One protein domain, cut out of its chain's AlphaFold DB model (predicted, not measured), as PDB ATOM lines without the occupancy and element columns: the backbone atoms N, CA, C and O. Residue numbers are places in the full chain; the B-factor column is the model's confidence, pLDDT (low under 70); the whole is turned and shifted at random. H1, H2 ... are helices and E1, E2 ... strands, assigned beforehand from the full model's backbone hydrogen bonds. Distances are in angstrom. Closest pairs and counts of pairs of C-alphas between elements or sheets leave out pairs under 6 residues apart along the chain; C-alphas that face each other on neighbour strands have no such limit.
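What this domain is: This is residues 18 to 227 and 234 to 242 of the 256 residues of an uncharacterized protein of Pseudomonas sp. SHC52 (UniProt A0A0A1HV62). A small body of two little sheets, E1 E4 E5 and E2 E3, stands at one end, and the long helix H1 runs out from it as an arm; past H2 at the far end of the arm, the chain folds back through H3, making a wide open loop. H4 makes a corner with the body end of H1, and H5 packs on E3. The printed part has 219 residues with six named helices and five named strands, in the order E1 E2 H1 H2 H3 E3 E4 H4 E5 H5 H6, both sheets antiparallel, the class mixed, helices and strands; 99 residues, under half, are in named elements. The whole is loose, with a radius of gyration of the C-alphas of 21.3 A, and elongated, spanning 71 by 41 by 41 A.

How they stand to each other: In the larger sheet, E4, residues 140 to 147, is the inner strand between E1, residues 21 to 26, and E5, residues 174 to 179. N 24 and O 144 of E1 and E4 are 2.9 A apart, and N 143 and O 176 of E4 and E5 2.8 A, both within hydrogen-bond range. H4, residues 149 to 156, only grazes this sheet, with residues 149 to 151. H1, residues 40 to 61, touches H4 with its residues 40 to 48 alone, at a steep tilt of 63 degrees, the same way; the closest C-alphas, of Glu 40 and Pro 149, are 4.9 A apart. H2, residues 71 to 82, is close to H1 but not clearly touching, the closest C-alphas, of Trp 61 and Ala 73, being 5.4 A apart. H3, residues 87 to 95, touches no helix and is apart from H1. In the other sheet, E2, residues 35 to 38, and E3, residues 121 to 126, are antiparallel, with N 37 and O 122 within hydrogen-bond range at 2.8 A. The closest C-alphas of E3 and H5, residues 202 to 210, are those of Leu 123 and Val 205, 7.6 A apart. H6, residues 234 to 242, and H5 only just touch, with 3 pairs of C-alphas within 8 A, the closest those of Leu 208 and Leu 234, 7.3 A. Every O i to N i+4 pair is within hydrogen-bond range in H1, H2, H3, H5 and H6, and 3 of 4 in H4.

Where its parts are: E4 is 23.1 A from first to last C-alpha, E5 17.1 A and E1 16.6 A, E1 beginning at C-alpha 21 (156.393, 208.698, 147.397). H1 is 31.5 A long, ending at C-alpha 61 (148.790, 194.315, 181.314), and H2 16.1 A. H6 ends at C-alpha 242 (160.124, 175.972, 137.664).

The domain as a whole: The C-alphas farthest apart, of Asp 71 and Gln 221, are 72.6 A apart. Residues 228 to 233 are not printed, with 14.8 A between C-alphas 227 and 234. The links H3 to E3, E3 to E4, H4 to E5 and E5 to H5 are long. Mean pLDDT of the printed part is 79.6; 52 residues are under 70, among them 89 to 103, 214 to 227 and 234 to 242.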
ATOM      1  N   GLY A  18     151.552 216.122 148.481       64.19
ATOM      2  CA  GLY A  18     152.739 215.426 147.994       64.19
ATOM      3  C   GLY A  18     152.400 214.241 147.086       64.19
ATOM      4  O   GLY A  18     151.256 213.804 146.990       64.19
ATOM      5  N   SER A  19     153.422 213.677 146.442       69.62
ATOM      6  CA  SER A  19     153.284 212.544 145.511       69.62
ATOM      7  C   SER A  19     152.931 211.206 146.181       69.62
ATOM      8  O   SER A  19     152.661 210.232 145.481       69.62
ATOM      9  N   GLY A  20     152.961 211.128 147.519       76.56
ATOM     10  CA  GLY A  20     152.827 209.866 148.260       76.56
ATOM     11  C   GLY A  20     154.014 208.913 148.063       76.56
ATOM     12  O   GLY A  20     153.893 207.715 148.325       76.56
ATOM     13  N   LEU A  21     155.144 209.432 147.572       80.88
ATOM     14  CA  LEU A  21     156.393 208.698 147.397       80.88
ATOM     15  C   LEU A  21     157.369 209.027 148.523       80.88
ATOM     16  O   LEU A  21     157.454 210.164 148.983       80.88
ATOM     17  N   SER A  22     158.142 208.021 148.904       82.38
ATOM     18  CA  SER A  22     159.308 208.147 149.765       82.38
ATOM     19  C   SER A  22     160.561 207.885 148.931       82.38
ATOM     20  O   SER A  22     160.584 206.967 148.107       82.38
ATOM     21  N   GLN A  23     161.591 208.706 149.136       85.19
ATOM     22  CA  GLN A  23     162.888 208.552 148.487       85.19
ATOM     23  C   GLN A  23     163.956 208.248 149.531       85.19
ATOM     24  O   GLN A  23     163.963 208.826 150.617       85.19
ATOM     25  N   GLY A  24     164.851 207.334 149.185       84.62
ATOM     26  CA  GLY A  24     165.949 206.896 150.023       84.62
ATOM     27  C   GLY A  24     167.210 206.754 149.194       84.62
ATOM     28  O   GLY A  24     167.150 206.292 148.052       84.62
ATOM     29  N   ARG A  25     168.347 207.161 149.757       85.38
ATOM     30  CA  ARG A  25     169.645 207.061 149.096       85.38
ATOM     31  C   ARG A  25     170.571 206.201 149.943       85.38
ATOM     32  O   ARG A  25     170.748 206.477 151.123       85.38
ATOM     33  N   LEU A  26     171.140 205.168 149.335       82.44
ATOM     34  CA  LEU A  26     172.172 204.329 149.931       82.44
ATOM     35  C   LEU A  26     173.497 204.632 149.236       82.44
ATOM     36  O   LEU A  26     173.590 204.555 148.010       82.44
ATOM     37  N   ILE A  27     174.512 204.985 150.017       80.00
ATOM     38  CA  ILE A  27     175.870 205.226 149.526       80.00
ATOM     39  C   ILE A  27     176.659 203.928 149.671       80.00
ATOM     40  O   ILE A  27     176.541 203.259 150.694       80.00
ATOM     41  N   ASN A  28     177.449 203.570 148.654       81.12
ATOM     42  CA  ASN A  28     178.261 202.348 148.655       81.12
ATOM     43  C   ASN A  28     177.449 201.061 148.900       81.12
ATOM     44  O   ASN A  28     177.807 200.219 149.719       81.12
ATOM     45  N   ALA A  29     176.370 200.879 148.139       73.81
ATOM     46  CA  ALA A  29     175.465 199.735 148.222       73.81
ATOM     47  C   ALA A  29     176.136 198.370 147.957       73.81
ATOM     48  O   ALA A  29     175.581 197.338 148.319       73.81
ATOM     49  N   SER A  30     177.314 198.351 147.328       67.38
ATOM     50  CA  SER A  30     178.111 197.142 147.082       67.38
ATOM     51  C   SER A  30     179.014 196.740 148.258       67.38
ATOM     52  O   SER A  30     179.598 195.651 148.230       67.38
ATOM     53  N   VAL A  31     179.155 197.593 149.280       65.38
ATOM     54  CA  VAL A  31     180.055 197.366 150.415       65.38
ATOM     55  C   VAL A  31     179.322 196.603 151.518       65.38
ATOM     56  O   VAL A  31     178.409 197.117 152.153       65.38
ATOM     57  N   GLY A  32     179.769 195.374 151.787       61.22
ATOM     58  CA  GLY A  32     179.520 194.714 153.074       61.22
ATOM     59  C   GLY A  32     178.377 193.699 153.153       61.22
ATOM     60  O   GLY A  32     178.172 193.157 154.235       61.22
ATOM     61  N   GLY A  33     177.677 193.363 152.063       79.56
ATOM     62  CA  GLY A  33     176.754 192.221 152.090       79.56
ATOM     63  C   GLY A  33     175.579 192.294 151.123       79.56
ATOM     64  O   GLY A  33     175.699 192.785 150.005       79.56
ATOM     65  N   LEU A  34     174.454 191.724 151.555       87.06
ATOM     66  CA  LEU A  34     173.203 191.680 150.806       87.06
ATOM     67  C   LEU A  34     172.342 192.883 151.189       87.06
ATOM     68  O   LEU A  34     172.090 193.116 152.370       87.06
ATOM     69  N   VAL A  35     171.858 193.610 150.188       88.88
ATOM     70  CA  VAL A  35     170.933 194.730 150.372       88.88
ATOM     71  C   VAL A  35     169.592 194.350 149.771       88.88
ATOM     72  O   VAL A  35     169.502 194.049 148.579       88.88
ATOM     73  N   TYR A  36     168.549 194.398 150.592       90.38
ATOM     74  CA  TYR A  36     167.182 194.102 150.184       90.38
ATOM     75  C   TYR A  36     166.286 195.328 150.309       90.38
ATOM     76  O   TYR A  36     166.428 196.128 151.232       90.38
ATOM     77  N   LEU A  37     165.309 195.422 149.413       91.00
ATOM     78  CA  LEU A  37     164.161 196.300 149.547       91.00
ATOM     79  C   LEU A  37     162.983 195.517 150.128       91.00
ATOM     80  O   LEU A  37     162.725 194.372 149.745       91.00
ATOM     81  N   LEU A  38     162.266 196.159 151.044       90.25
ATOM     82  CA  LEU A  38     161.031 195.660 151.635       90.25
ATOM     83  C   LEU A  38     159.819 196.113 150.814       90.25
ATOM     84  O   LEU A  38     159.813 197.201 150.235       90.25
ATOM     85  N   ASN A  39     158.789 195.270 150.773       89.56
ATOM     86  CA  ASN A  39     157.547 195.587 150.082       89.56
ATOM     87  C   ASN A  39     156.717 196.610 150.876       89.56
ATOM     88  O   ASN A  39     156.470 196.433 152.068       89.56
ATOM     89  N   GLU A  40     156.231 197.657 150.208       87.44
ATOM     90  CA  GLU A  40     155.534 198.771 150.861       87.44
ATOM     91  C   GLU A  40     154.177 198.350 151.448       87.44
ATOM     92  O   GLU A  40     153.722 198.930 152.433       87.44
ATOM     93  N   GLN A  41     153.508 197.366 150.833       87.88
ATOM     94  CA  GLN A  41     152.219 196.855 151.314       87.88
ATOM     95  C   GLN A  41     152.416 195.988 152.554       87.88
ATOM     96  O   GLN A  41     151.713 196.194 153.540       87.88
ATOM     97  N   ASP A  42     153.413 195.098 152.529       90.75
ATOM     98  CA  ASP A  42     153.783 194.293 153.699       90.75
ATOM     99  C   ASP A  42     154.160 195.191 154.877       90.75
ATOM    100  O   ASP A  42     153.670 194.988 155.981       90.75
ATOM    101  N   GLU A  43     154.961 196.238 154.654       90.44
ATOM    102  CA  GLU A  43     155.316 197.193 155.711       90.44
ATOM    103  C   GLU A  43     154.089 197.864 156.343       90.44
ATOM    104  O   GLU A  43     154.011 197.996 157.565       90.44
ATOM    105  N   ALA A  44     153.109 198.266 155.534       89.06
ATOM    106  CA  ALA A  44     151.887 198.881 156.044       89.06
ATOM    107  C   ALA A  44     151.008 197.888 156.827       89.06
ATOM    108  O   ALA A  44     150.379 198.261 157.825       89.06
ATOM    109  N   GLU A  45     150.960 196.627 156.394       90.62
ATOM    110  CA  GLU A  45     150.255 195.552 157.095       90.62
ATOM    111  C   GLU A  45     150.932 195.197 158.421       90.62
ATOM    112  O   GLU A  45     150.253 195.125 159.448       90.62
ATOM    113  N   GLU A  46     152.259 195.067 158.434       93.12
ATOM    114  CA  GLU A  46     153.035 194.843 159.656       93.12
ATOM    115  C   GLU A  46     152.827 195.972 160.663       93.12
ATOM    116  O   GLU A  46     152.590 195.701 161.844       93.12
ATOM    117  N   TYR A  47     152.821 197.227 160.196       91.56
ATOM    118  CA  TYR A  47     152.532 198.376 161.046       91.56
ATOM    119  C   TYR A  47     151.167 198.248 161.720       91.56
ATOM    120  O   TYR A  47     151.043 198.384 162.943       91.56
ATOM    121  N   ARG A  48     150.126 197.963 160.927       90.31
ATOM    122  CA  ARG A  48     148.762 197.764 161.431       90.31
ATOM    123  C   ARG A  48     148.723 196.656 162.474       90.31
ATOM    124  O   ARG A  48     148.118 196.838 163.532       90.31
ATOM    125  N   ASP A  49     149.341 195.522 162.178       93.62
ATOM    126  CA  ASP A  49     149.256 194.332 163.014       93.62
ATOM    127  C   ASP A  49     149.990 194.526 164.342       93.62
ATOM    128  O   ASP A  49     149.393 194.294 165.398       93.62
ATOM    129  N   LEU A  50     151.221 195.049 164.309       94.00
ATOM    130  CA  LEU A  50     152.010 195.363 165.502       94.00
ATOM    131  C   LEU A  50     151.332 196.420 166.365       94.00
ATOM    132  O   LEU A  50     151.220 196.244 167.576       94.00
ATOM    133  N   ARG A  51     150.806 197.489 165.758       91.31
ATOM    134  CA  ARG A  51     150.094 198.531 166.503       91.31
ATOM    135  C   ARG A  51     148.833 197.982 167.162       91.31
ATOM    136  O   ARG A  51     148.573 198.237 168.335       91.31
ATOM    137  N   ARG A  52     148.038 197.205 166.425       91.81
ATOM    138  CA  ARG A  52     146.808 196.613 166.960       91.81
ATOM    139  C   ARG A  52     147.109 195.587 168.053       91.81
ATOM    140  O   ARG A  52     146.336 195.500 169.001       91.81
ATOM    141  N   ALA A  53     148.158 194.779 167.904       95.44
ATOM    142  CA  ALA A  53     148.587 193.815 168.915       95.44
ATOM    143  C   ALA A  53     149.113 194.520 170.167       95.44
ATOM    144  O   ALA A  53     148.600 194.257 171.249       95.44
ATOM    145  N   GLY A  54     150.015 195.491 170.005       93.75
ATOM    146  CA  GLY A  54     150.543 196.301 171.101       93.75
ATOM    147  C   GLY A  54     149.436 196.967 171.915       93.75
ATOM    148  O   GLY A  54     149.416 196.839 173.132       93.75
ATOM    149  N   ASN A  55     148.439 197.569 171.260       92.62
ATOM    150  CA  ASN A  55     147.309 198.184 171.966       92.62
ATOM    151  C   ASN A  55     146.487 197.181 172.783       92.62
ATOM    152  O   ASN A  55     145.965 197.540 173.834       92.62
ATOM    153  N   ARG A  56     146.341 195.937 172.306       94.75
ATOM    154  CA  ARG A  56     145.649 194.892 173.073       94.75
ATOM    155  C   ARG A  56     146.462 194.472 174.289       94.75
ATOM    156  O   ARG A  56     145.883 194.337 175.358       94.75
ATOM    157  N   GLU A  57     147.771 194.296 174.128       94.81
ATOM    158  CA  GLU A  57     148.646 193.926 175.243       94.81
ATOM    159  C   GLU A  57     148.723 195.045 176.289       94.81
ATOM    160  O   GLU A  57     148.639 194.758 177.476       94.81
ATOM    161  N   VAL A  58     148.752 196.321 175.884       93.62
ATOM    162  CA  VAL A  58     148.681 197.444 176.837       93.62
ATOM    163  C   VAL A  58     147.411 197.362 177.688       93.62
ATOM    164  O   VAL A  58     147.489 197.441 178.905       93.62
ATOM    165  N   MET A  59     146.248 197.119 177.077       92.88
ATOM    166  CA  MET A  59     144.974 196.998 177.809       92.88
ATOM    167  C   MET A  59     144.877 195.731 178.671       92.88
ATOM    168  O   MET A  59     144.031 195.644 179.561       92.88
ATOM    169  N   ARG A  60     145.694 194.718 178.368       93.88
ATOM    170  CA  ARG A  60     145.764 193.473 179.132       93.88
ATOM    171  C   ARG A  60     146.602 193.652 180.394       93.88
ATOM    172  O   ARG A  60     146.161 193.228 181.457       93.88
ATOM    173  N   TRP A  61     147.780 194.254 180.256       95.38
ATOM    174  CA  TRP A  61     148.790 194.315 181.314       95.38
ATOM    175  C   TRP A  61     148.722 195.589 182.164       95.38
ATOM    176  O   TRP A  61     149.238 195.591 183.279       95.38
ATOM    177  N   PHE A  62     148.065 196.648 181.684       96.00
ATOM    178  CA  PHE A  62     148.006 197.938 182.371       96.00
ATOM    179  C   PHE A  62     146.570 198.437 182.571       96.00
ATOM    180  O   PHE A  62     145.684 198.186 181.750       96.00
ATOM    181  N   ASP A  63     146.365 199.189 183.652       92.31
ATOM    182  CA  ASP A  63     145.123 199.909 183.942       92.31
ATOM    183  C   ASP A  63     145.076 201.291 183.255       92.31
ATOM    184  O   ASP A  63     145.990 201.690 182.533       92.31
ATOM    185  N   GLY A  64     143.985 202.042 183.463       84.75
ATOM    186  CA  GLY A  64     143.732 203.330 182.797       84.75
ATOM    187  C   GLY A  64     144.812 204.398 183.012       84.75
ATOM    188  O   GLY A  64     145.038 205.214 182.120       84.75
ATOM    189  N   ASP A  65     145.521 204.343 184.141       88.19
ATOM    190  CA  ASP A  65     146.638 205.242 184.463       88.19
ATOM    191  C   ASP A  65     148.003 204.698 183.991       88.19
ATOM    192  O   ASP A  65     149.049 205.228 184.361       88.19
ATOM    193  N   LEU A  66     148.006 203.631 183.178       86.88
ATOM    194  CA  LEU A  66     149.191 202.878 182.748       86.88
ATOM    195  C   LEU A  66     150.004 202.272 183.908       86.88
ATOM    196  O   LEU A  66     151.192 201.989 183.760       86.88
ATOM    197  N   ALA A  67     149.363 202.040 185.055       92.44
ATOM    198  CA  ALA A  67     149.931 201.237 186.131       92.44
ATOM    199  C   ALA A  67     149.822 199.739 185.784       92.44
ATOM    200  O   ALA A  67     148.805 199.344 185.202       92.44
ATOM    201  N   PRO A  68     150.826 198.900 186.117       95.75
ATOM    202  CA  PRO A  68     150.703 197.449 185.994       95.75
ATOM    203  C   PRO A  68     149.481 196.950 186.767       95.75
ATOM    204  O   PRO A  68     149.242 197.380 187.894       95.75
ATOM    205  N   ARG A  69     148.702 196.065 186.146       94.31
ATOM    206  CA  ARG A  69     147.393 195.640 186.658       94.31
ATOM    207  C   ARG A  69     147.473 194.731 187.889       94.31
ATOM    208  O   ARG A  69     146.586 194.759 188.740       94.31
ATOM    209  N   ASP A  70     148.501 193.895 187.955       95.50
ATOM    210  CA  ASP A  70     148.734 192.908 189.009       95.50
ATOM    211  C   ASP A  70     150.237 192.600 189.159       95.50
ATOM    212  O   ASP A  70     151.079 193.166 188.454       95.50
ATOM    213  N   ASP A  71     150.576 191.713 190.099       96.06
ATOM    214  CA  ASP A  71     151.961 191.329 190.390       96.06
ATOM    215  C   ASP A  71     152.647 190.660 189.181       96.06
ATOM    216  O   ASP A  71     153.841 190.860 188.963       96.06
ATOM    217  N   GLU A  72     151.909 189.905 188.356       95.50
ATOM    218  CA  GLU A  72     152.456 189.278 187.143       95.50
ATOM    219  C   GLU A  72     152.816 190.342 186.097       95.50
ATOM    220  O   GLU A  72     153.908 190.314 185.523       95.50
ATOM    221  N   ALA A  73     151.931 191.321 185.887       95.81
ATOM    222  CA  ALA A  73     152.201 192.470 185.033       95.81
ATOM    223  C   ALA A  73     153.421 193.261 185.522       95.81
ATOM    224  O   ALA A  73     154.224 193.720 184.709       95.81
ATOM    225  N   TRP A  74     153.579 193.407 186.840       96.12
ATOM    226  CA  TRP A  74     154.705 194.124 187.430       96.12
ATOM    227  C   TRP A  74     156.043 193.422 187.166       96.12
ATOM    228  O   TRP A  74     156.990 194.061 186.706       96.12
ATOM    229  N   GLU A  75     156.113 192.106 187.368       96.69
ATOM    230  CA  GLU A  75     157.312 191.314 187.061       96.69
ATOM    231  C   GLU A  75     157.653 191.347 185.562       96.69
ATOM    232  O   GLU A  75     158.821 191.461 185.183       96.69
ATOM    233  N   LEU A  76     156.640 191.318 184.689       95.25
ATOM    234  CA  LEU A  76     156.848 191.455 183.248       95.25
ATOM    235  C   LEU A  76     157.416 192.833 182.881       95.25
ATOM    236  O   LEU A  76     158.362 192.915 182.101       95.25
ATOM    237  N   VAL A  77     156.867 193.913 183.439       94.62
ATOM    238  CA  VAL A  77     157.383 195.275 183.221       94.62
ATOM    239  C   VAL A  77     158.832 195.373 183.679       94.62
ATOM    240  O   VAL A  77     159.682 195.841 182.924       94.62
ATOM    241  N   ARG A  78     159.136 194.843 184.864       96.00
ATOM    242  CA  ARG A  78     160.493 194.828 185.405       96.00
ATOM    243  C   ARG A  78     161.477 194.082 184.505       96.00
ATOM    244  O   ARG A  78     162.594 194.553 184.308       96.00
ATOM    245  N   LEU A  79     161.071 192.956 183.912       96.50
ATOM    246  CA  LEU A  79     161.886 192.245 182.924       96.50
ATOM    247  C   LEU A  79     162.254 193.155 181.739       96.50
ATOM    248  O   LEU A  79     163.409 193.166 181.309       96.50
ATOM    249  N   PHE A  80     161.294 193.913 181.203       93.88
ATOM    250  CA  PHE A  80     161.565 194.830 180.096       93.88
ATOM    251  C   PHE A  80     162.438 196.017 180.515       93.88
ATOM    252  O   PHE A  80     163.359 196.355 179.776       93.88
ATOM    253  N   ASP A  81     162.202 196.591 181.693       93.00
ATOM    254  CA  ASP A  81     162.945 197.754 182.191       93.00
ATOM    255  C   ASP A  81     164.397 197.418 182.575       93.00
ATOM    256  O   ASP A  81     165.310 198.197 182.295       93.00
ATOM    257  N   GLU A  82     164.634 196.264 183.210       96.06
ATOM    258  CA  GLU A  82     165.944 195.913 183.780       96.06
ATOM    259  C   GLU A  82     166.788 194.995 182.881       96.06
ATOM    260  O   GLU A  82     168.012 194.933 183.040       96.06
ATOM    261  N   HIS A  83     166.175 194.258 181.944       94.81
ATOM    262  CA  HIS A  83     166.880 193.202 181.203       94.81
ATOM    263  C   HIS A  83     166.765 193.292 179.678       94.81
ATOM    264  O   HIS A  83     167.705 192.898 178.973       94.81
ATOM    265  N   VAL A  84     165.664 193.814 179.131       92.06
ATOM    266  CA  VAL A  84     165.489 193.908 177.675       92.06
ATOM    267  C   VAL A  84     166.076 195.214 177.156       92.06
ATOM    268  O   VAL A  84     165.580 196.304 177.405       92.06
ATOM    269  N   HIS A  85     167.137 195.098 176.366       87.69
ATOM    270  CA  HIS A  85     167.813 196.259 175.807       87.69
ATOM    271  C   HIS A  85     167.183 196.681 174.474       87.69
ATOM    272  O   HIS A  85     166.991 195.860 173.570       87.69
ATOM    273  N   ASP A  86     166.954 197.983 174.307       84.44
ATOM    274  CA  ASP A  86     166.582 198.574 173.020       84.44
ATOM    275  C   ASP A  86     167.816 198.679 172.107       84.44
ATOM    276  O   ASP A  86     168.466 199.720 171.978       84.44
ATOM    277  N   SER A  87     168.158 197.559 171.466       77.56
ATOM    278  CA  SER A  87     169.251 197.499 170.486       77.56
ATOM    279  C   SER A  87     169.034 198.442 169.298       77.56
ATOM    280  O   SER A  87     170.004 198.895 168.694       77.56
ATOM    281  N   ARG A  88     167.782 198.786 168.973       73.69
ATOM    282  CA  ARG A  88     167.471 199.670 167.852       73.69
ATOM    283  C   ARG A  88     167.907 201.095 168.154       73.69
ATOM    284  O   ARG A  88     168.536 201.709 167.301       73.69
ATOM    285  N   ALA A  89     167.652 201.602 169.357       68.31
ATOM    286  CA  ALA A  89     168.157 202.912 169.764       68.31
ATOM    287  C   ALA A  89     169.691 203.002 169.656       68.31
ATOM    288  O   ALA A  89     170.211 204.051 169.270       68.31
ATOM    289  N   TRP A  90     170.398 201.903 169.938       65.75
ATOM    290  CA  TRP A  90     171.852 201.821 169.793       65.75
ATOM    291  C   TRP A  90     172.293 201.770 168.323       65.75
ATOM    292  O   TRP A  90     173.084 202.608 167.907       65.75
ATOM    293  N   PHE A  91     171.742 200.866 167.504       61.19
ATOM    294  CA  PHE A  91     172.110 200.759 166.082       61.19
ATOM    295  C   PHE A  91     171.772 202.025 165.281       61.19
ATOM    296  O   PHE A  91     172.563 202.449 164.442       61.19
ATOM    297  N   MET A  92     170.630 202.651 165.565       54.81
ATOM    298  CA  MET A  92     170.148 203.831 164.842       54.81
ATOM    299  C   MET A  92     170.920 205.110 165.182       54.81
ATOM    300  O   MET A  92     171.018 205.981 164.333       54.81
ATOM    301  N   ASN A  93     171.468 205.239 166.397       55.44
ATOM    302  CA  ASN A  93     172.207 206.446 166.797       55.44
ATOM    303  C   ASN A  93     173.730 206.260 166.805       55.44
ATOM    304  O   ASN A  93     174.446 207.224 166.575       55.44
ATOM    305  N   ALA A  94     174.252 205.059 167.079       49.56
ATOM    306  CA  ALA A  94     175.693 204.853 167.263       49.56
ATOM    307  C   ALA A  94     176.425 204.384 165.996       49.56
ATOM    308  O   ALA A  94     177.613 204.657 165.857       49.56
ATOM    309  N   ALA A  95     175.751 203.663 165.089       49.59
ATOM    310  CA  ALA A  95     176.395 203.087 163.903       49.59
ATOM    311  C   ALA A  95     176.181 203.905 162.620       49.59
ATOM    312  O   ALA A  95     177.017 203.843 161.723       49.59
ATOM    313  N   LEU A  96     175.071 204.646 162.523       53.25
ATOM    314  CA  LEU A  96     174.673 205.349 161.298       53.25
ATOM    315  C   LEU A  96     174.636 206.878 161.436       53.25
ATOM    316  O   LEU A  96     174.478 207.538 160.417       53.25
ATOM    317  N   ASP A  97     174.746 207.428 162.658       54.44
ATOM    318  CA  ASP A  97     174.541 208.859 163.013       54.44
ATOM    319  C   ASP A  97     173.210 209.466 162.495       54.44
ATOM    320  O   ASP A  97     172.915 210.648 162.656       54.44
ATOM    321  N   GLU A  98     172.366 208.630 161.887       59.56
ATOM    322  CA  GLU A  98     171.139 208.959 161.185       59.56
ATOM    323  C   GLU A  98     170.164 207.776 161.256       59.56
ATOM    324  O   GLU A  98     170.528 206.606 161.400       59.56
ATOM    325  N   ARG A  99     168.875 208.084 161.092       66.12
ATOM    326  CA  ARG A  99     167.820 207.074 161.035       66.12
ATOM    327  C   ARG A  99     167.980 206.209 159.780       66.12
ATOM    328  O   ARG A  99     168.001 206.742 158.675       66.12
ATOM    329  N   GLU A 100     167.956 204.882 159.935       66.50
ATOM    330  CA  GLU A 100     167.908 203.941 158.807       66.50
ATOM    331  C   GLU A 100     166.814 204.344 157.803       66.50
ATOM    332  O   GLU A 100     165.660 204.627 158.169       66.50
ATOM    333  N   VAL A 101     167.202 204.366 156.527       59.81
ATOM    334  CA  VAL A 101     166.366 204.776 155.403       59.81
ATOM    335  C   VAL A 101     165.097 203.934 155.364       59.81
ATOM    336  O   VAL A 101     165.126 202.709 155.449       59.81
ATOM    337  N   PHE A 102     163.959 204.615 155.242       64.88
ATOM    338  CA  PHE A 102     162.630 204.012 155.275       64.88
ATOM    339  C   PHE A 102     162.276 203.243 156.541       64.88
ATOM    340  O   PHE A 102     161.292 202.535 156.477       64.88
ATOM    341  N   SER A 103     163.005 203.328 157.649       66.56
ATOM    342  CA  SER A 103     162.766 202.466 158.812       66.56
ATOM    343  C   SER A 103     161.725 203.029 159.796       66.56
ATOM    344  O   SER A 103     161.443 204.230 159.768       66.56
ATOM    345  N   ASP A 104     161.158 202.177 160.662       74.81
ATOM    346  CA  ASP A 104     160.341 202.497 161.851       74.81
ATOM    347  C   ASP A 104     160.321 201.332 162.858       74.81
ATOM    348  O   ASP A 104     160.742 200.218 162.542       74.81
ATOM    349  N   TYR A 105     159.859 201.585 164.091       84.44
ATOM    350  CA  TYR A 105     159.749 200.547 165.136       84.44
ATOM    351  C   TYR A 105     158.740 199.438 164.803       84.44
ATOM    352  O   TYR A 105     158.748 198.387 165.440       84.44
ATOM    353  N   PHE A 106     157.872 199.650 163.819       89.81
ATOM    354  CA  PHE A 106     156.681 198.847 163.574       89.81
ATOM    355  C   PHE A 106     156.894 197.863 162.423       89.81
ATOM    356  O   PHE A 106     156.098 197.779 161.490       89.81
ATOM    357  N   ARG A 107     157.971 197.077 162.526       89.50
ATOM    358  CA  ARG A 107     158.295 195.984 161.603       89.50
ATOM    359  C   ARG A 107     158.656 194.734 162.361       89.50
ATOM    360  O   ARG A 107     159.375 194.787 163.358       89.50
ATOM    361  N   TYR A 108     158.260 193.595 161.817       91.44
ATOM    362  CA  TYR A 108     158.830 192.335 162.262       91.44
ATOM    363  C   TYR A 108     160.302 192.252 161.870       91.44
ATOM    364  O   TYR A 108     160.743 192.824 160.870       91.44
ATOM    365  N   ARG A 109     161.069 191.486 162.643       90.50
ATOM    366  CA  ARG A 109     162.444 191.138 162.291       90.50
ATOM    367  C   ARG A 109     162.452 190.334 160.987       90.50
ATOM    368  O   ARG A 109     161.626 189.438 160.804       90.50
ATOM    369  N   ALA A 110     163.386 190.648 160.092       90.50
ATOM    370  CA  ALA A 110     163.678 189.784 158.955       90.50
ATOM    371  C   ALA A 110     164.395 188.526 159.457       90.50
ATOM    372  O   ALA A 110     165.405 188.618 160.157       90.50
ATOM    373  N   ILE A 111     163.839 187.361 159.139       93.50
ATOM    374  CA  ILE A 111     164.362 186.060 159.543       93.50
ATOM    375  C   ILE A 111     164.546 185.237 158.279       93.50
ATOM    376  O   ILE A 111     163.590 185.023 157.536       93.50
ATOM    377  N   PHE A 112     165.776 184.780 158.075       92.12
ATOM    378  CA  PHE A 112     166.144 183.885 156.990       92.12
ATOM    379  C   PHE A 112     166.199 182.457 157.529       92.12
ATOM    380  O   PHE A 112     166.790 182.210 158.581       92.12
ATOM    381  N   PHE A 113     165.559 181.538 156.820       93.00
ATOM    382  CA  PHE A 113     165.552 180.111 157.105       93.00
ATOM    383  C   PHE A 113     165.973 179.381 155.835       93.00
ATOM    384  O   PHE A 113     165.184 179.229 154.910       93.00
ATOM    385  N   ASP A 114     167.242 178.975 155.812       91.88
ATOM    386  CA  ASP A 114     167.887 178.341 154.662       91.88
ATOM    387  C   ASP A 114     167.713 179.155 153.366       91.88
ATOM    388  O   ASP A 114     168.303 180.229 153.216       91.88
ATOM    389  N   ASP A 115     166.866 178.681 152.456       91.69
ATOM    390  CA  ASP A 115     166.648 179.251 151.135       91.69
ATOM    391  C   ASP A 115     165.575 180.351 151.093       91.69
ATOM    392  O   ASP A 115     165.360 180.979 150.044       91.69
ATOM    393  N   ALA A 116     164.926 180.617 152.228       93.50
ATOM    394  CA  ALA A 116     163.760 181.474 152.305       93.50
ATOM    395  C   ALA A 116     163.796 182.512 153.440       93.50
ATOM    396  O   ALA A 116     164.668 182.532 154.308       93.50
ATOM    397  N   SER A 117     162.840 183.440 153.391       95.12
ATOM    398  CA  SER A 117     162.645 184.520 154.358       95.12
ATOM    399  C   SER A 117     161.186 184.604 154.798       95.12
ATOM    400  O   SER A 117     160.263 184.294 154.037       95.12
ATOM    401  N   ASN A 118     160.948 185.076 156.024       95.19
ATOM    402  CA  ASN A 118     159.590 185.353 156.499       95.19
ATOM    403  C   ASN A 118     158.935 186.510 155.721       95.19
ATOM    404  O   ASN A 118     157.707 186.570 155.594       95.19
ATOM    405  N   LYS A 119     159.752 187.402 155.159       94.56
ATOM    406  CA  LYS A 119     159.326 188.593 154.420       94.56
ATOM    407  C   LYS A 119     159.540 188.424 152.924       94.56
ATOM    408  O   LYS A 119     160.462 187.737 152.488       94.56
ATOM    409  N   ARG A 120     158.706 189.102 152.132       93.56
ATOM    410  CA  ARG A 120     158.955 189.258 150.699       93.56
ATOM    411  C   ARG A 120     160.002 190.347 150.503       93.56
ATOM    412  O   ARG A 120     159.785 191.490 150.895       93.56
ATOM    413  N   LEU A 121     161.130 189.979 149.912       93.38
ATOM    414  CA  LEU A 121     162.277 190.857 149.722       93.38
ATOM    415  C   LEU A 121     162.612 190.953 148.236       93.38
ATOM    416  O   LEU A 121     162.470 189.976 147.503       93.38
ATOM    417  N   SER A 122     163.051 192.133 147.810       92.56
ATOM    418  CA  SER A 122     163.622 192.369 146.482       92.56
ATOM    419  C   SER A 122     165.117 192.627 146.636       92.56
ATOM    420  O   SER A 122     165.516 193.446 147.461       92.56
ATOM    421  N   LEU A 123     165.963 191.901 145.905       91.62
ATOM    422  CA  LEU A 123     167.417 192.020 146.028       91.62
ATOM    423  C   LEU A 123     167.930 193.223 145.221       91.62
ATOM    424  O   LEU A 123     167.725 193.303 144.011       91.62
ATOM    425  N   LEU A 124     168.625 194.144 145.892       89.94
ATOM    426  CA  LEU A 124     169.184 195.356 145.285       89.94
ATOM    427  C   LEU A 124     170.690 195.259 145.039       89.94
ATOM    428  O   LEU A 124     171.181 195.750 144.022       89.94
ATOM    429  N   ALA A 125     171.426 194.640 145.958       89.00
ATOM    430  CA  ALA A 125     172.870 194.481 145.846       89.00
ATOM    431  C   ALA A 125     173.356 193.230 146.582       89.00
ATOM    432  O   ALA A 125     172.743 192.778 147.550       89.00
ATOM    433  N   THR A 126     174.473 192.694 146.111       86.81
ATOM    434  CA  THR A 126     175.269 191.653 146.756       86.81
ATOM    435  C   THR A 126     176.667 192.198 147.050       86.81
ATOM    436  O   THR A 126     177.030 193.295 146.613       86.81
ATOM    437  N   ALA A 127     177.478 191.421 147.771       79.25
ATOM    438  CA  ALA A 127     178.865 191.785 148.024       79.25
ATOM    439  C   ALA A 127     179.615 191.970 146.691       79.25
ATOM    440  O   ALA A 127     179.863 191.006 145.969       79.25
ATOM    441  N   GLY A 128     179.960 193.220 146.373       76.31
ATOM    442  CA  GLY A 128     180.695 193.584 145.161       76.31
ATOM    443  C   GLY A 128     179.855 193.863 143.909       76.31
ATOM    444  O   GLY A 128     180.437 194.235 142.893       76.31
ATOM    445  N   GLN A 129     178.522 193.747 143.944       81.56
ATOM    446  CA  GLN A 129     177.687 194.040 142.772       81.56
ATOM    447  C   GLN A 129     176.339 194.656 143.146       81.56
ATOM    448  O   GLN A 129     175.571 194.105 143.928       81.56
ATOM    449  N   VAL A 130     175.995 195.767 142.494       87.81
ATOM    450  CA  VAL A 130     174.624 196.287 142.494       87.81
ATOM    451  C   VAL A 130     173.844 195.637 141.358       87.81
ATOM    452  O   VAL A 130     174.259 195.679 140.196       87.81
ATOM    453  N   ILE A 131     172.704 195.029 141.687       87.19
ATOM    454  CA  ILE A 131     171.897 194.280 140.728       87.19
ATOM    455  C   ILE A 131     171.346 195.230 139.673       87.19
ATOM    456  O   ILE A 131     170.521 196.111 139.938       87.19
ATOM    457  N   GLY A 132     171.796 195.005 138.446       83.00
ATOM    458  CA  GLY A 132     171.389 195.769 137.284       83.00
ATOM    459  C   GLY A 132     172.410 196.779 136.784       83.00
ATOM    460  O   GLY A 132     172.224 197.312 135.697       83.00
ATOM    461  N   VAL A 133     173.487 197.037 137.521       83.94
ATOM    462  CA  VAL A 133     174.560 197.914 137.045       83.94
ATOM    463  C   VAL A 133     175.508 197.084 136.186       83.94
ATOM    464  O   VAL A 133     176.157 196.161 136.670       83.94
ATOM    465  N   GLY A 134     175.566 197.400 134.891       72.31
ATOM    466  CA  GLY A 134     176.373 196.655 133.914       72.31
ATOM    467  C   GLY A 134     177.881 196.924 133.992       72.31
ATOM    468  O   GLY A 134     178.643 196.356 133.211       72.31
ATOM    469  N   VAL A 135     178.310 197.793 134.910       72.75
ATOM    470  CA  VAL A 135     179.690 198.260 135.033       72.75
ATOM    471  C   VAL A 135     180.249 197.945 136.420       72.75
ATOM    472  O   VAL A 135     179.595 198.201 137.430       72.75
ATOM    473  N   ALA A 136     181.470 197.418 136.476       73.88
ATOM    474  CA  ALA A 136     182.216 197.245 137.715       73.88
ATOM    475  C   ALA A 136     182.752 198.600 138.199       73.88
ATOM    476  O   ALA A 136     183.591 199.216 137.536       73.88
ATOM    477  N   LEU A 137     182.286 199.043 139.366       72.25
ATOM    478  CA  LEU A 137     182.764 200.239 140.057       72.25
ATOM    479  C   LEU A 137     183.042 199.917 141.520       72.25
ATOM    480  O   LEU A 137     182.351 199.098 142.128       72.25
ATOM    481  N   ALA A 138     184.047 200.588 142.081       70.75
ATOM    482  CA  ALA A 138     184.404 200.436 143.487       70.75
ATOM    483  C   ALA A 138     183.289 200.928 144.428       70.75
ATOM    484  O   ALA A 138     183.084 200.347 145.491       70.75
ATOM    485  N   SER A 139     182.551 201.963 144.022       79.19
ATOM    486  CA  SER A 139     181.639 202.717 144.883       79.19
ATOM    487  C   SER A 139     180.320 203.021 144.156       79.19
ATOM    488  O   SER A 139     180.126 204.064 143.536       79.19
ATOM    489  N   VAL A 140     179.352 202.102 144.228       85.88
ATOM    490  CA  VAL A 140     178.026 202.303 143.612       85.88
ATOM    491  C   VAL A 140     177.003 202.696 144.662       85.88
ATOM    492  O   VAL A 140     176.796 201.979 145.638       85.88
ATOM    493  N   GLY A 141     176.328 203.814 144.434       88.38
ATOM    494  CA  GLY A 141     175.205 204.267 145.233       88.38
ATOM    495  C   GLY A 141     173.868 203.978 144.554       88.38
ATOM    496  O   GLY A 141     173.779 203.863 143.331       88.38
ATOM    497  N   LEU A 142     172.818 203.859 145.365       90.06
ATOM    498  CA  LEU A 142     171.446 203.615 144.929       90.06
ATOM    499  C   LEU A 142     170.522 204.735 145.399       90.06
ATOM    500  O   LEU A 142     170.571 205.152 146.554       90.06
ATOM    501  N   SER A 143     169.657 205.203 144.507       90.44
ATOM    502  CA  SER A 143     168.510 206.054 144.816       90.44
ATOM    503  C   SER A 143     167.256 205.235 144.553       90.44
ATOM    504  O   SER A 143     167.051 204.736 143.446       90.44
ATOM    505  N   VAL A 144     166.440 205.048 145.584       90.00
ATOM    506  CA  VAL A 144     165.194 204.288 145.508       90.00
ATOM    507  C   VAL A 144     164.041 205.240 145.766       90.00
ATOM    508  O   VAL A 144     163.989 205.889 146.809       90.00
ATOM    509  N   SER A 145     163.110 205.307 144.823       88.81
ATOM    510  CA  SER A 145     161.843 206.013 144.966       88.81
ATOM    511  C   SER A 145     160.714 204.998 144.930       88.81
ATOM    512  O   SER A 145     160.571 204.242 143.970       88.81
ATOM    513  N   ARG A 146     159.921 204.948 145.995       87.50
ATOM    514  CA  ARG A 146     158.830 203.981 146.147       87.50
ATOM    515  C   ARG A 146     157.643 204.616 146.843       87.50
ATOM    516  O   ARG A 146     157.752 205.703 147.408       87.50
ATOM    517  N   ARG A 147     156.499 203.935 146.842       86.19
ATOM    518  CA  ARG A 147     155.331 204.397 147.601       86.19
ATOM    519  C   ARG A 147     155.674 204.496 149.087       86.19
ATOM    520  O   ARG A 147     156.281 203.587 149.635       86.19
ATOM    521  N   ASP A 148     155.265 205.576 149.742       85.38
ATOM    522  CA  ASP A 148     155.378 205.665 151.197       85.38
ATOM    523  C   ASP A 148     154.379 204.673 151.846       85.38
ATOM    524  O   ASP A 148     153.164 204.822 151.645       85.38
ATOM    525  N   PRO A 149     154.839 203.664 152.616       85.75
ATOM    526  CA  PRO A 149     153.962 202.704 153.294       85.75
ATOM    527  C   PRO A 149     152.915 203.373 154.192       85.75
ATOM    528  O   PRO A 149     151.804 202.868 154.346       85.75
ATOM    529  N   ARG A 150     153.215 204.555 154.741       83.56
ATOM    530  CA  ARG A 150     152.317 205.303 155.634       83.56
ATOM    531  C   ARG A 150     151.030 205.732 154.937       83.56
ATOM    532  O   ARG A 150     149.975 205.779 155.564       83.56
ATOM    533  N   VAL A 151     151.082 205.973 153.627       80.44
ATOM    534  CA  VAL A 151     149.887 206.255 152.818       80.44
ATOM    535  C   VAL A 151     148.952 205.043 152.776       80.44
ATOM    536  O   VAL A 151     147.731 205.194 152.820       80.44
ATOM    537  N   LEU A 152     149.512 203.832 152.734       83.06
ATOM    538  CA  LEU A 152     148.735 202.595 152.792       83.06
ATOM    539  C   LEU A 152     148.202 202.340 154.202       83.06
ATOM    540  O   LEU A 152     147.068 201.890 154.344       83.06
ATOM    541  N   VAL A 153     148.951 202.706 155.245       83.25
ATOM    542  CA  VAL A 153     148.452 202.660 156.626       83.25
ATOM    543  C   VAL A 153     147.184 203.503 156.784       83.25
ATOM    544  O   VAL A 153     146.238 203.036 157.410       83.25
ATOM    545  N   GLY A 154     147.110 204.693 156.177       76.81
ATOM    546  CA  GLY A 154     145.890 205.511 156.200       76.81
ATOM    547  C   GLY A 154     144.670 204.816 155.584       76.81
ATOM    548  O   GLY A 154     143.553 204.979 156.073       76.81
ATOM    549  N   LEU A 155     144.876 203.981 154.559       80.12
ATOM    550  CA  LEU A 155     143.821 203.144 153.983       80.12
ATOM    551  C   LEU A 155     143.434 201.984 154.917       80.12
ATOM    552  O   LEU A 155     142.252 201.679 155.064       80.12
ATOM    553  N   LEU A 156     144.421 201.340 155.542       80.88
ATOM    554  CA  LEU A 156     144.224 200.188 156.427       80.88
ATOM    555  C   LEU A 156     143.667 200.571 157.810       80.88
ATOM    556  O   LEU A 156     143.039 199.746 158.472       80.88
ATOM    557  N   MET A 157     143.907 201.806 158.256       81.25
ATOM    558  CA  MET A 157     143.504 202.348 159.556       81.25
ATOM    559  C   MET A 157     142.981 203.792 159.424       81.25
ATOM    560  O   MET A 157     143.646 204.739 159.852       81.25
ATOM    561  N   PRO A 158     141.754 203.987 158.902       72.19
ATOM    562  CA  PRO A 158     141.197 205.316 158.611       72.19
ATOM    563  C   PRO A 158     140.976 206.207 159.850       72.19
ATOM    564  O   PRO A 158     140.818 207.416 159.719       72.19
ATOM    565  N   GLY A 159     140.991 205.639 161.063       75.44
ATOM    566  CA  GLY A 159     140.842 206.377 162.326       75.44
ATOM    567  C   GLY A 159     142.116 207.057 162.846       75.44
ATOM    568  O   GLY A 159     142.071 207.688 163.895       75.44
ATOM    569  N   LEU A 160     143.250 206.926 162.148       76.44
ATOM    570  CA  LEU A 160     144.539 207.490 162.570       76.44
ATOM    571  C   LEU A 160     144.796 208.925 162.086       76.44
ATOM    572  O   LEU A 160     145.877 209.453 162.319       76.44
ATOM    573  N   GLY A 161     143.842 209.556 161.393       71.56
ATOM    574  CA  GLY A 161     144.014 210.921 160.874       71.56
ATOM    575  C   GLY A 161     145.026 211.037 159.726       71.56
ATOM    576  O   GLY A 161     145.394 212.142 159.339       71.56
ATOM    577  N   ILE A 162     145.463 209.906 159.165       73.38
ATOM    578  CA  ILE A 162     146.376 209.851 158.023       73.38
ATOM    579  C   ILE A 162     145.568 210.077 156.733       73.38
ATOM    580  O   ILE A 162     144.571 209.381 156.517       73.38
ATOM    581  N   PRO A 163     145.978 211.005 155.849       67.12
ATOM    582  CA  PRO A 163     145.267 211.252 154.602       67.12
ATOM    583  C   PRO A 163     145.314 210.030 153.672       67.12
ATOM    584  O   PRO A 163     146.368 209.435 153.448       67.12
ATOM    585  N   VAL A 164     144.163 209.680 153.089       66.56
ATOM    586  CA  VAL A 164     144.054 208.621 152.075       66.56
ATOM    587  C   VAL A 164     144.205 209.237 150.688       66.56
ATOM    588  O   VAL A 164     143.368 210.030 150.256       66.56
ATOM    589  N   PHE A 165     145.237 208.831 149.955       65.19
ATOM    590  CA  PHE A 165     145.456 209.271 148.579       65.19
ATOM    591  C   PHE A 165     144.700 208.358 147.603       65.19
ATOM    592  O   PHE A 165     144.870 207.138 147.613       65.19
ATOM    593  N   ARG A 166     143.853 208.937 146.741       52.97
ATOM    594  CA  ARG A 166     143.120 208.212 145.686       52.97
ATOM    595  C   ARG A 166     143.793 208.449 144.326       52.97
ATOM    596  O   ARG A 166     143.790 209.569 143.833       52.97
ATOM    597  N   GLY A 167     144.346 207.399 143.714       54.16
ATOM    598  CA  GLY A 167     145.003 207.412 142.393       54.16
ATOM    599  C   GLY A 167     145.438 206.001 141.970       54.16
ATOM    600  O   GLY A 167     145.423 205.101 142.805       54.16
ATOM    601  N   LYS A 168     145.779 205.757 140.689       46.16
ATOM    602  CA  LYS A 168     146.140 204.404 140.198       46.16
ATOM    603  C   LYS A 168     147.289 203.803 141.024       46.16
ATOM    604  O   LYS A 168     148.412 204.295 141.013       46.16
ATOM    605  N   LEU A 169     146.984 202.704 141.714       51.81
ATOM    606  CA  LEU A 169     147.806 202.051 142.738       51.81
ATOM    607  C   LEU A 169     148.842 201.048 142.176       51.81
ATOM    608  O   LEU A 169     149.139 200.049 142.824       51.81
ATOM    609  N   GLY A 170     149.467 201.329 141.031       53.00
ATOM    610  CA  GLY A 170     150.500 200.473 140.418       53.00
ATOM    611  C   GLY A 170     151.866 201.151 140.316       53.00
ATOM    612  O   GLY A 170     152.388 201.279 139.217       53.00
ATOM    613  N   ILE A 171     152.411 201.653 141.429       65.19
ATOM    614  CA  ILE A 171     153.734 202.295 141.426       65.19
ATOM    615  C   ILE A 171     154.767 201.212 141.724       65.19
ATOM    616  O   ILE A 171     154.827 200.720 142.849       65.19
ATOM    617  N   VAL A 172     155.533 200.834 140.705       73.81
ATOM    618  CA  VAL A 172     156.723 199.993 140.853       73.81
ATOM    619  C   VAL A 172     157.846 200.869 141.423       73.81
ATOM    620  O   VAL A 172     157.959 202.019 140.989       73.81
ATOM    621  N   PRO A 173     158.652 200.386 142.385       85.38
ATOM    622  CA  PRO A 173     159.809 201.130 142.865       85.38
ATOM    623  C   PRO A 173     160.741 201.508 141.712       85.38
ATOM    624  O   PRO A 173     161.164 200.650 140.936       85.38
ATOM    625  N   THR A 174     161.088 202.787 141.619       87.81
ATOM    626  CA  THR A 174     162.120 203.264 140.702       87.81
ATOM    627  C   THR A 174     163.459 203.178 141.411       87.81
ATOM    628  O   THR A 174     163.629 203.730 142.499       87.81
ATOM    629  N   ILE A 175     164.408 202.483 140.793       88.94
ATOM    630  CA  ILE A 175     165.772 202.341 141.294       88.94
ATOM    631  C   ILE A 175     166.691 203.007 140.284       88.94
ATOM    632  O   ILE A 175     166.656 202.668 139.102       88.94
ATOM    633  N   GLU A 176     167.521 203.916 140.762       90.56
ATOM    634  CA  GLU A 176     168.571 204.577 140.002       90.56
ATOM    635  C   GLU A 176     169.914 204.257 140.656       90.56
ATOM    636  O   GLU A 176     170.019 204.197 141.883       90.56
ATOM    637  N   ALA A 177     170.945 204.049 139.841       90.19
ATOM    638  CA  ALA A 177     172.307 203.850 140.313       90.19
ATOM    639  C   ALA A 177     173.164 205.064 139.954       90.19
ATOM    640  O   ALA A 177     172.970 205.680 138.905       90.19
ATOM    641  N   PHE A 178     174.118 205.401 140.814       88.25
ATOM    642  CA  PHE A 178     175.078 206.475 140.577       88.25
ATOM    643  C   PHE A 178     176.457 206.092 141.128       88.25
ATOM    644  O   PHE A 178     176.563 205.287 142.052       88.25
ATOM    645  N   ASP A 179     177.513 206.666 140.562       85.06
ATOM    646  CA  ASP A 179     178.855 206.615 141.141       85.06
ATOM    647  C   ASP A 179     178.859 207.435 142.439       85.06
ATOM    648  O   ASP A 179     178.516 208.619 142.425       85.06
ATOM    649  N   SER A 180     179.194 206.806 143.567       85.12
ATOM    650  CA  SER A 180     179.097 207.455 144.880       85.12
ATOM    651  C   SER A 180     180.069 208.620 145.038       85.12
ATOM    652  O   SER A 180     179.752 209.550 145.777       85.12
ATOM    653  N   ASP A 181     181.202 208.599 144.332       82.06
ATOM    654  CA  ASP A 181     182.242 209.620 144.462       82.06
ATOM    655  C   ASP A 181     181.938 210.856 143.606       82.06
ATOM    656  O   ASP A 181     182.171 211.990 144.025       82.06
ATOM    657  N   THR A 182     181.380 210.655 142.408       80.00
ATOM    658  CA  THR A 182     181.137 211.741 141.439       80.00
ATOM    659  C   THR A 182     179.671 212.154 141.320       80.00
ATOM    660  O   THR A 182     179.365 213.231 140.806       80.00
ATOM    661  N   GLY A 183     178.742 211.310 141.773       82.06
ATOM    662  CA  GLY A 183     177.299 211.498 141.623       82.06
ATOM    663  C   GLY A 183     176.767 211.244 140.209       82.06
ATOM    664  O   GLY A 183     175.586 211.490 139.960       82.06
ATOM    665  N   ILE A 184     177.600 210.768 139.279       83.12
ATOM    666  CA  ILE A 184     177.206 210.513 137.888       83.12
ATOM    667  C   ILE A 184     176.255 209.315 137.825       83.12
ATOM    668  O   ILE A 184     176.523 208.265 138.408       83.12
ATOM    669  N   ALA A 185     175.151 209.456 137.089       85.31
ATOM    670  CA  ALA A 185     174.182 208.384 136.888       85.31
ATOM    671  C   ALA A 185     174.788 207.209 136.102       85.31
ATOM    672  O   ALA A 185     175.465 207.397 135.090       85.31
ATOM    673  N   LEU A 186     174.495 205.990 136.551       85.19
ATOM    674  CA  LEU A 186     174.975 204.751 135.953       85.19
ATOM    675  C   LEU A 186     173.856 204.054 135.173       85.19
ATOM    676  O   LEU A 186     172.709 204.028 135.629       85.19
ATOM    677  N   PRO A 187     174.168 203.454 134.011       81.44
ATOM    678  CA  PRO A 187     173.175 202.735 133.232       81.44
ATOM    679  C   PRO A 187     172.747 201.451 133.950       81.44
ATOM    680  O   PRO A 187     173.581 200.641 134.366       81.44
ATOM    681  N   LEU A 188     171.432 201.250 134.038       81.88
ATOM    682  CA  LEU A 188     170.835 199.994 134.475       81.88
ATOM    683  C   LEU A 188     170.468 199.129 133.266       81.88
ATOM    684  O   LEU A 188     169.935 199.632 132.275       81.88
ATOM    685  N   VAL A 189     170.744 197.830 133.352       79.81
ATOM    686  CA  VAL A 189     170.298 196.849 132.357       79.81
ATOM    687  C   VAL A 189     168.788 196.617 132.479       79.81
ATOM    688  O   VAL A 189     168.225 196.641 133.575       79.81
ATOM    689  N   GLU A 190     168.126 196.407 131.344       77.81
ATOM    690  CA  GLU A 190     166.683 196.134 131.267       77.81
ATOM    691  C   GLU A 190     166.372 194.654 131.570       77.81
ATOM    692  O   GLU A 190     167.252 193.809 131.454       77.81
ATOM    693  N   GLY A 191     165.128 194.316 131.933       75.88
ATOM    694  CA  GLY A 191     164.694 192.921 132.138       75.88
ATOM    695  C   GLY A 191     165.096 192.295 133.478       75.88
ATOM    696  O   GLY A 191     165.310 191.092 133.573       75.88
ATOM    697  N   LEU A 192     165.203 193.110 134.527       80.00
ATOM    698  CA  LEU A 192     165.499 192.658 135.893       80.00
ATOM    699  C   LEU A 192     164.242 192.322 136.705       80.00
ATOM    700  O   LEU A 192     164.346 192.135 137.915       80.00
ATOM    701  N   ASP A 193     163.070 192.287 136.073       82.56
ATOM    702  CA  ASP A 193     161.779 192.226 136.765       82.56
ATOM    703  C   ASP A 193     161.660 190.989 137.662       82.56
ATOM    704  O   ASP A 193     161.200 191.090 138.796       82.56
ATOM    705  N   GLU A 194     162.156 189.840 137.205       81.06
ATOM    706  CA  GLU A 194     162.132 188.586 137.965       81.06
ATOM    707  C   GLU A 194     163.151 188.570 139.110       81.06
ATOM    708  O   GLU A 194     162.862 188.064 140.192       81.06
ATOM    709  N   ILE A 195     164.324 189.182 138.914       83.69
ATOM    710  CA  ILE A 195     165.366 189.282 139.949       83.69
ATOM    711  C   ILE A 195     164.951 190.277 141.038       83.69
ATOM    712  O   ILE A 195     165.249 190.095 142.217       83.69
ATOM    713  N   ARG A 196     164.237 191.334 140.642       86.94
ATOM    714  CA  ARG A 196     163.719 192.373 141.537       86.94
ATOM    715  C   ARG A 196     162.317 192.063 142.057       86.94
ATOM    716  O   ARG A 196     161.777 192.868 142.819       86.94
ATOM    717  N   ALA A 197     161.729 190.926 141.695       89.19
ATOM    718  CA  ALA A 197     160.435 190.525 142.214       89.19
ATOM    719  C   ALA A 197     160.509 190.328 143.733       89.19
ATOM    720  O   ALA A 197     161.428 189.706 144.264       89.19
ATOM    721  N   TYR A 198     159.509 190.843 144.445       91.69
ATOM    722  CA  TYR A 198     159.380 190.613 145.878       91.69
ATOM    723  C   TYR A 198     159.023 189.148 146.141       91.69
ATOM    724  O   TYR A 198     157.909 188.712 145.845       91.69
ATOM    725  N   THR A 199     159.944 188.393 146.737       93.75
ATOM    726  CA  THR A 199     159.752 186.962 147.007       93.75
ATOM    727  C   THR A 199     160.258 186.564 148.386       93.75
ATOM    728  O   THR A 199     161.110 187.228 148.975       93.75
ATOM    729  N   ARG A 200     159.709 185.467 148.913       95.00
ATOM    730  CA  ARG A 200     160.239 184.791 150.101       95.00
ATOM    731  C   ARG A 200     161.338 183.790 149.753       95.00
ATOM    732  O   ARG A 200     162.063 183.406 150.652       95.00
ATOM    733  N   GLN A 201     161.465 183.369 148.493       93.75
ATOM    734  CA  GLN A 201     162.445 182.373 148.039       93.75
ATOM    735  C   GLN A 201     163.747 183.058 147.615       93.75
ATOM    736  O   GLN A 201     163.995 183.303 146.432       93.75
ATOM    737  N   ILE A 202     164.571 183.409 148.595       90.12
ATOM    738  CA  ILE A 202     165.764 184.229 148.384       90.12
ATOM    739  C   ILE A 202     166.842 183.460 147.610       90.12
ATOM    740  O   ILE A 202     167.497 184.039 146.743       90.12
ATOM    741  N   ALA A 203     166.998 182.152 147.841       87.88
ATOM    742  CA  ALA A 203     168.006 181.364 147.127       87.88
ATOM    743  C   ALA A 203     167.743 181.285 145.618       87.88
ATOM    744  O   ALA A 203     168.690 181.279 144.833       87.88
ATOM    745  N   ASN A 204     166.475 181.261 145.198       89.50
ATOM    746  CA  ASN A 204     166.120 181.247 143.777       89.50
ATOM    747  C   ASN A 204     166.576 182.536 143.091       89.50
ATOM    748  O   ASN A 204     167.195 182.483 142.031       89.50
ATOM    749  N   VAL A 205     166.383 183.683 143.747       89.50
ATOM    750  CA  VAL A 205     166.898 184.971 143.260       89.50
ATOM    751  C   VAL A 205     168.426 184.965 143.214       89.50
ATOM    752  O   VAL A 205     169.008 185.408 142.229       89.50
ATOM    753  N   MET A 206     169.097 184.405 144.226       87.69
ATOM    754  CA  MET A 206     170.561 184.316 144.232       87.69
ATOM    755  C   MET A 206     171.107 183.459 143.081       87.69
ATOM    756  O   MET A 206     172.117 183.830 142.485       87.69
ATOM    757  N   LYS A 207     170.434 182.359 142.717       88.06
ATOM    758  CA  LYS A 207     170.791 181.546 141.539       88.06
ATOM    759  C   LYS A 207     170.646 182.341 140.239       88.06
ATOM    760  O   LYS A 207     171.533 182.284 139.393       88.06
ATOM    761  N   LEU A 208     169.572 183.126 140.104       85.50
ATOM    762  CA  LEU A 208     169.378 184.008 138.945       85.50
ATOM    763  C   LEU A 208     170.475 185.073 138.857       85.50
ATOM    764  O   LEU A 208     170.996 185.328 137.774       85.50
ATOM    765  N   VAL A 209     170.880 185.651 139.990       85.31
ATOM    766  CA  VAL A 209     171.990 186.614 140.037       85.31
ATOM    767  C   VAL A 209     173.318 185.974 139.645       85.31
ATOM    768  O   VAL A 209     174.074 186.581 138.897       85.31
ATOM    769  N   GLN A 210     173.604 184.748 140.088       83.69
ATOM    770  CA  GLN A 210     174.826 184.030 139.697       83.69
ATOM    771  C   GLN A 210     174.884 183.713 138.195       83.69
ATOM    772  O   GLN A 210     175.974 183.566 137.646       83.69
ATOM    773  N   ALA A 211     173.732 183.627 137.527       81.88
ATOM    774  CA  ALA A 211     173.644 183.451 136.081       81.88
ATOM    775  C   ALA A 211     173.810 184.766 135.290       81.88
ATOM    776  O   ALA A 211     173.936 184.729 134.059       81.88
ATOM    777  N   LEU A 212     173.815 185.929 135.958       77.25
ATOM    778  CA  LEU A 212     174.051 187.213 135.301       77.25
ATOM    779  C   LEU A 212     175.511 187.342 134.841       77.25
ATOM    780  O   LEU A 212     176.427 186.857 135.508       77.25
ATOM    781  N   PRO A 213     175.762 188.035 133.715       70.69
ATOM    782  CA  PRO A 213     177.124 188.334 133.297       70.69
ATOM    783  C   PRO A 213     177.826 189.206 134.343       70.69
ATOM    784  O   PRO A 213     177.223 190.121 134.913       70.69
ATOM    785  N   SER A 214     179.116 188.946 134.570       68.56
ATOM    786  CA  SER A 214     179.932 189.789 135.443       68.56
ATOM    787  C   SER A 214     179.972 191.230 134.912       68.56
ATOM    788  O   SER A 214     180.056 191.417 133.693       68.56
ATOM    789  N   PRO A 215     179.936 192.247 135.790       69.31
ATOM    790  CA  PRO A 215     180.012 193.638 135.362       69.31
ATOM    791  C   PRO A 215     181.329 193.920 134.627       69.31
ATOM    792  O   PRO A 215     182.400 193.488 135.058       69.31
ATOM    793  N   THR A 216     181.263 194.665 133.527       68.62
ATOM    794  CA  THR A 216     182.448 195.014 132.728       68.62
ATOM    795  C   THR A 216     183.180 196.202 133.370       68.62
ATOM    796  O   THR A 216     182.511 197.107 133.868       68.62
ATOM    797  N   PRO A 217     184.525 196.270 133.370       67.06
ATOM    798  CA  PRO A 217     185.247 197.447 133.861       67.06
ATOM    799  C   PRO A 217     184.806 198.735 133.152       67.06
ATOM    800  O   PRO A 217     184.547 198.718 131.946       67.06
ATOM    801  N   LEU A 218     184.747 199.855 133.882       59.72
ATOM    802  CA  LEU A 218     184.375 201.152 133.310       59.72
ATOM    803  C   LEU A 218     185.375 201.568 132.212       59.72
ATOM    804  O   LEU A 218     186.534 201.871 132.478       59.72
ATOM    805  N   SER A 219     184.896 201.600 130.971       56.75
ATOM    806  CA  SER A 219     185.556 202.182 129.794       56.75
ATOM    807  C   SER A 219     184.607 203.141 129.060       56.75
ATOM    808  O   SER A 219     183.386 203.052 129.228       56.75
ATOM    809  N   GLU A 220     185.134 204.015 128.195       47.34
ATOM    810  CA  GLU A 220     184.328 204.944 127.378       47.34
ATOM    811  C   GLU A 220     183.246 204.237 126.531       47.34
ATOM    812  O   GLU A 220     182.203 204.821 126.239       47.34
ATOM    813  N   GLN A 221     183.444 202.962 126.171       46.22
ATOM    814  CA  GLN A 221     182.475 202.174 125.393       46.22
ATOM    815  C   GLN A 221     181.276 201.696 126.231       46.22
ATOM    816  O   GLN A 221     180.159 201.617 125.726       46.22
ATOM    817  N   THR A 222     181.480 201.444 127.525       51.00
ATOM    818  CA  THR A 222     180.471 200.946 128.486       51.00
ATOM    819  C   THR A 222     179.503 202.013 129.010       51.00
ATOM    820  O   THR A 222     178.505 201.665 129.634       51.00
ATOM    821  N   MET A 223     179.750 203.305 128.748       42.72
ATOM    822  CA  MET A 223     178.772 204.379 129.017       42.72
ATOM    823  C   MET A 223     177.609 204.395 128.008       42.72
ATOM    824  O   MET A 223     176.624 205.103 128.215       42.72
ATOM    825  N   ARG A 224     177.695 203.629 126.911       47.03
ATOM    826  CA  ARG A 224     176.577 203.425 125.978       47.03
ATOM    827  C   ARG A 224     175.734 202.233 126.452       47.03
ATOM    828  O   ARG A 224     176.301 201.254 126.924       47.03
ATOM    829  N   LYS A 225     174.395 202.333 126.351       42.84
ATOM    830  CA  LYS A 225     173.432 201.289 126.779       42.84
ATOM    831  C   LYS A 225     173.951 199.886 126.394       42.84
ATOM    832  O   LYS A 225     174.170 199.666 125.204       42.84
ATOM    833  N   PRO A 226     174.142 198.956 127.346       46.91
ATOM    834  CA  PRO A 226     174.637 197.620 127.031       46.91
ATOM    835  C   PRO A 226     173.615 196.844 126.185       46.91
ATOM    836  O   PRO A 226     172.416 196.881 126.462       46.91
ATOM    837  N   GLU A 227     174.090 196.148 125.150       48.28
ATOM    838  CA  GLU A 227     173.246 195.360 124.245       48.28
ATOM    839  C   GLU A 227     172.701 194.088 124.931       48.28
ATOM    840  O   GLU A 227     173.399 193.365 125.647       48.28
ATOM    841  N   LEU A 234     168.299 183.994 130.717       42.16
ATOM    842  CA  LEU A 234     167.427 184.082 131.892       42.16
ATOM    843  C   LEU A 234     166.187 183.191 131.735       42.16
ATOM    844  O   LEU A 234     165.908 182.392 132.626       42.16
ATOM    845  N   GLY A 235     165.530 183.244 130.569       44.59
ATOM    846  CA  GLY A 235     164.356 182.416 130.267       44.59
ATOM    847  C   GLY A 235     164.612 180.907 130.373       44.59
ATOM    848  O   GLY A 235     163.782 180.190 130.918       44.59
ATOM    849  N   GLN A 236     165.789 180.425 129.951       50.59
ATOM    850  CA  GLN A 236     166.169 179.012 130.113       50.59
ATOM    851  C   GLN A 236     166.350 178.620 131.585       50.59
ATOM    852  O   GLN A 236     165.818 177.603 132.017       50.59
ATOM    853  N   THR A 237     167.033 179.448 132.382       49.88
ATOM    854  CA  THR A 237     167.182 179.196 133.828       49.88
ATOM    855  C   THR A 237     165.855 179.215 134.589       49.88
ATOM    856  O   THR A 237     165.723 178.488 135.573       49.88
ATOM    857  N   LEU A 238     164.868 180.013 134.163       47.34
ATOM    858  CA  LEU A 238     163.540 180.016 134.784       47.34
ATOM    859  C   LEU A 238     162.717 178.776 134.452       47.34
ATOM    860  O   LEU A 238     162.068 178.229 135.348       47.34
ATOM    861  N   ASP A 239     162.768 178.306 133.207       48.78
ATOM    862  CA  ASP A 239     162.124 177.051 132.807       48.78
ATOM    863  C   ASP A 239     162.708 175.853 133.575       48.78
ATOM    864  O   ASP A 239     161.983 174.928 133.946       48.78
ATOM    865  N   ASP A 240     164.005 175.891 133.879       49.94
ATOM    866  CA  ASP A 240     164.678 174.847 134.652       49.94
ATOM    867  C   ASP A 240     164.379 174.949 136.160       49.94
ATOM    868  O   ASP A 240     164.170 173.930 136.823       49.94
ATOM    869  N   ALA A 241     164.283 176.165 136.714       45.69
ATOM    870  CA  ALA A 241     163.949 176.386 138.124       45.69
ATOM    871  C   ALA A 241     162.476 176.076 138.454       45.69
ATOM    872  O   ALA A 241     162.179 175.608 139.552       45.69
ATOM    873  N   THR A 242     161.556 176.298 137.511       43.91
ATOM    874  CA  THR A 242     160.124 175.972 137.664       43.91
ATOM    875  C   THR A 242     159.805 174.495 137.412       43.91
ATOM    876  O   THR A 242     158.768 174.014 137.868       43.91
TER     877      THR A 242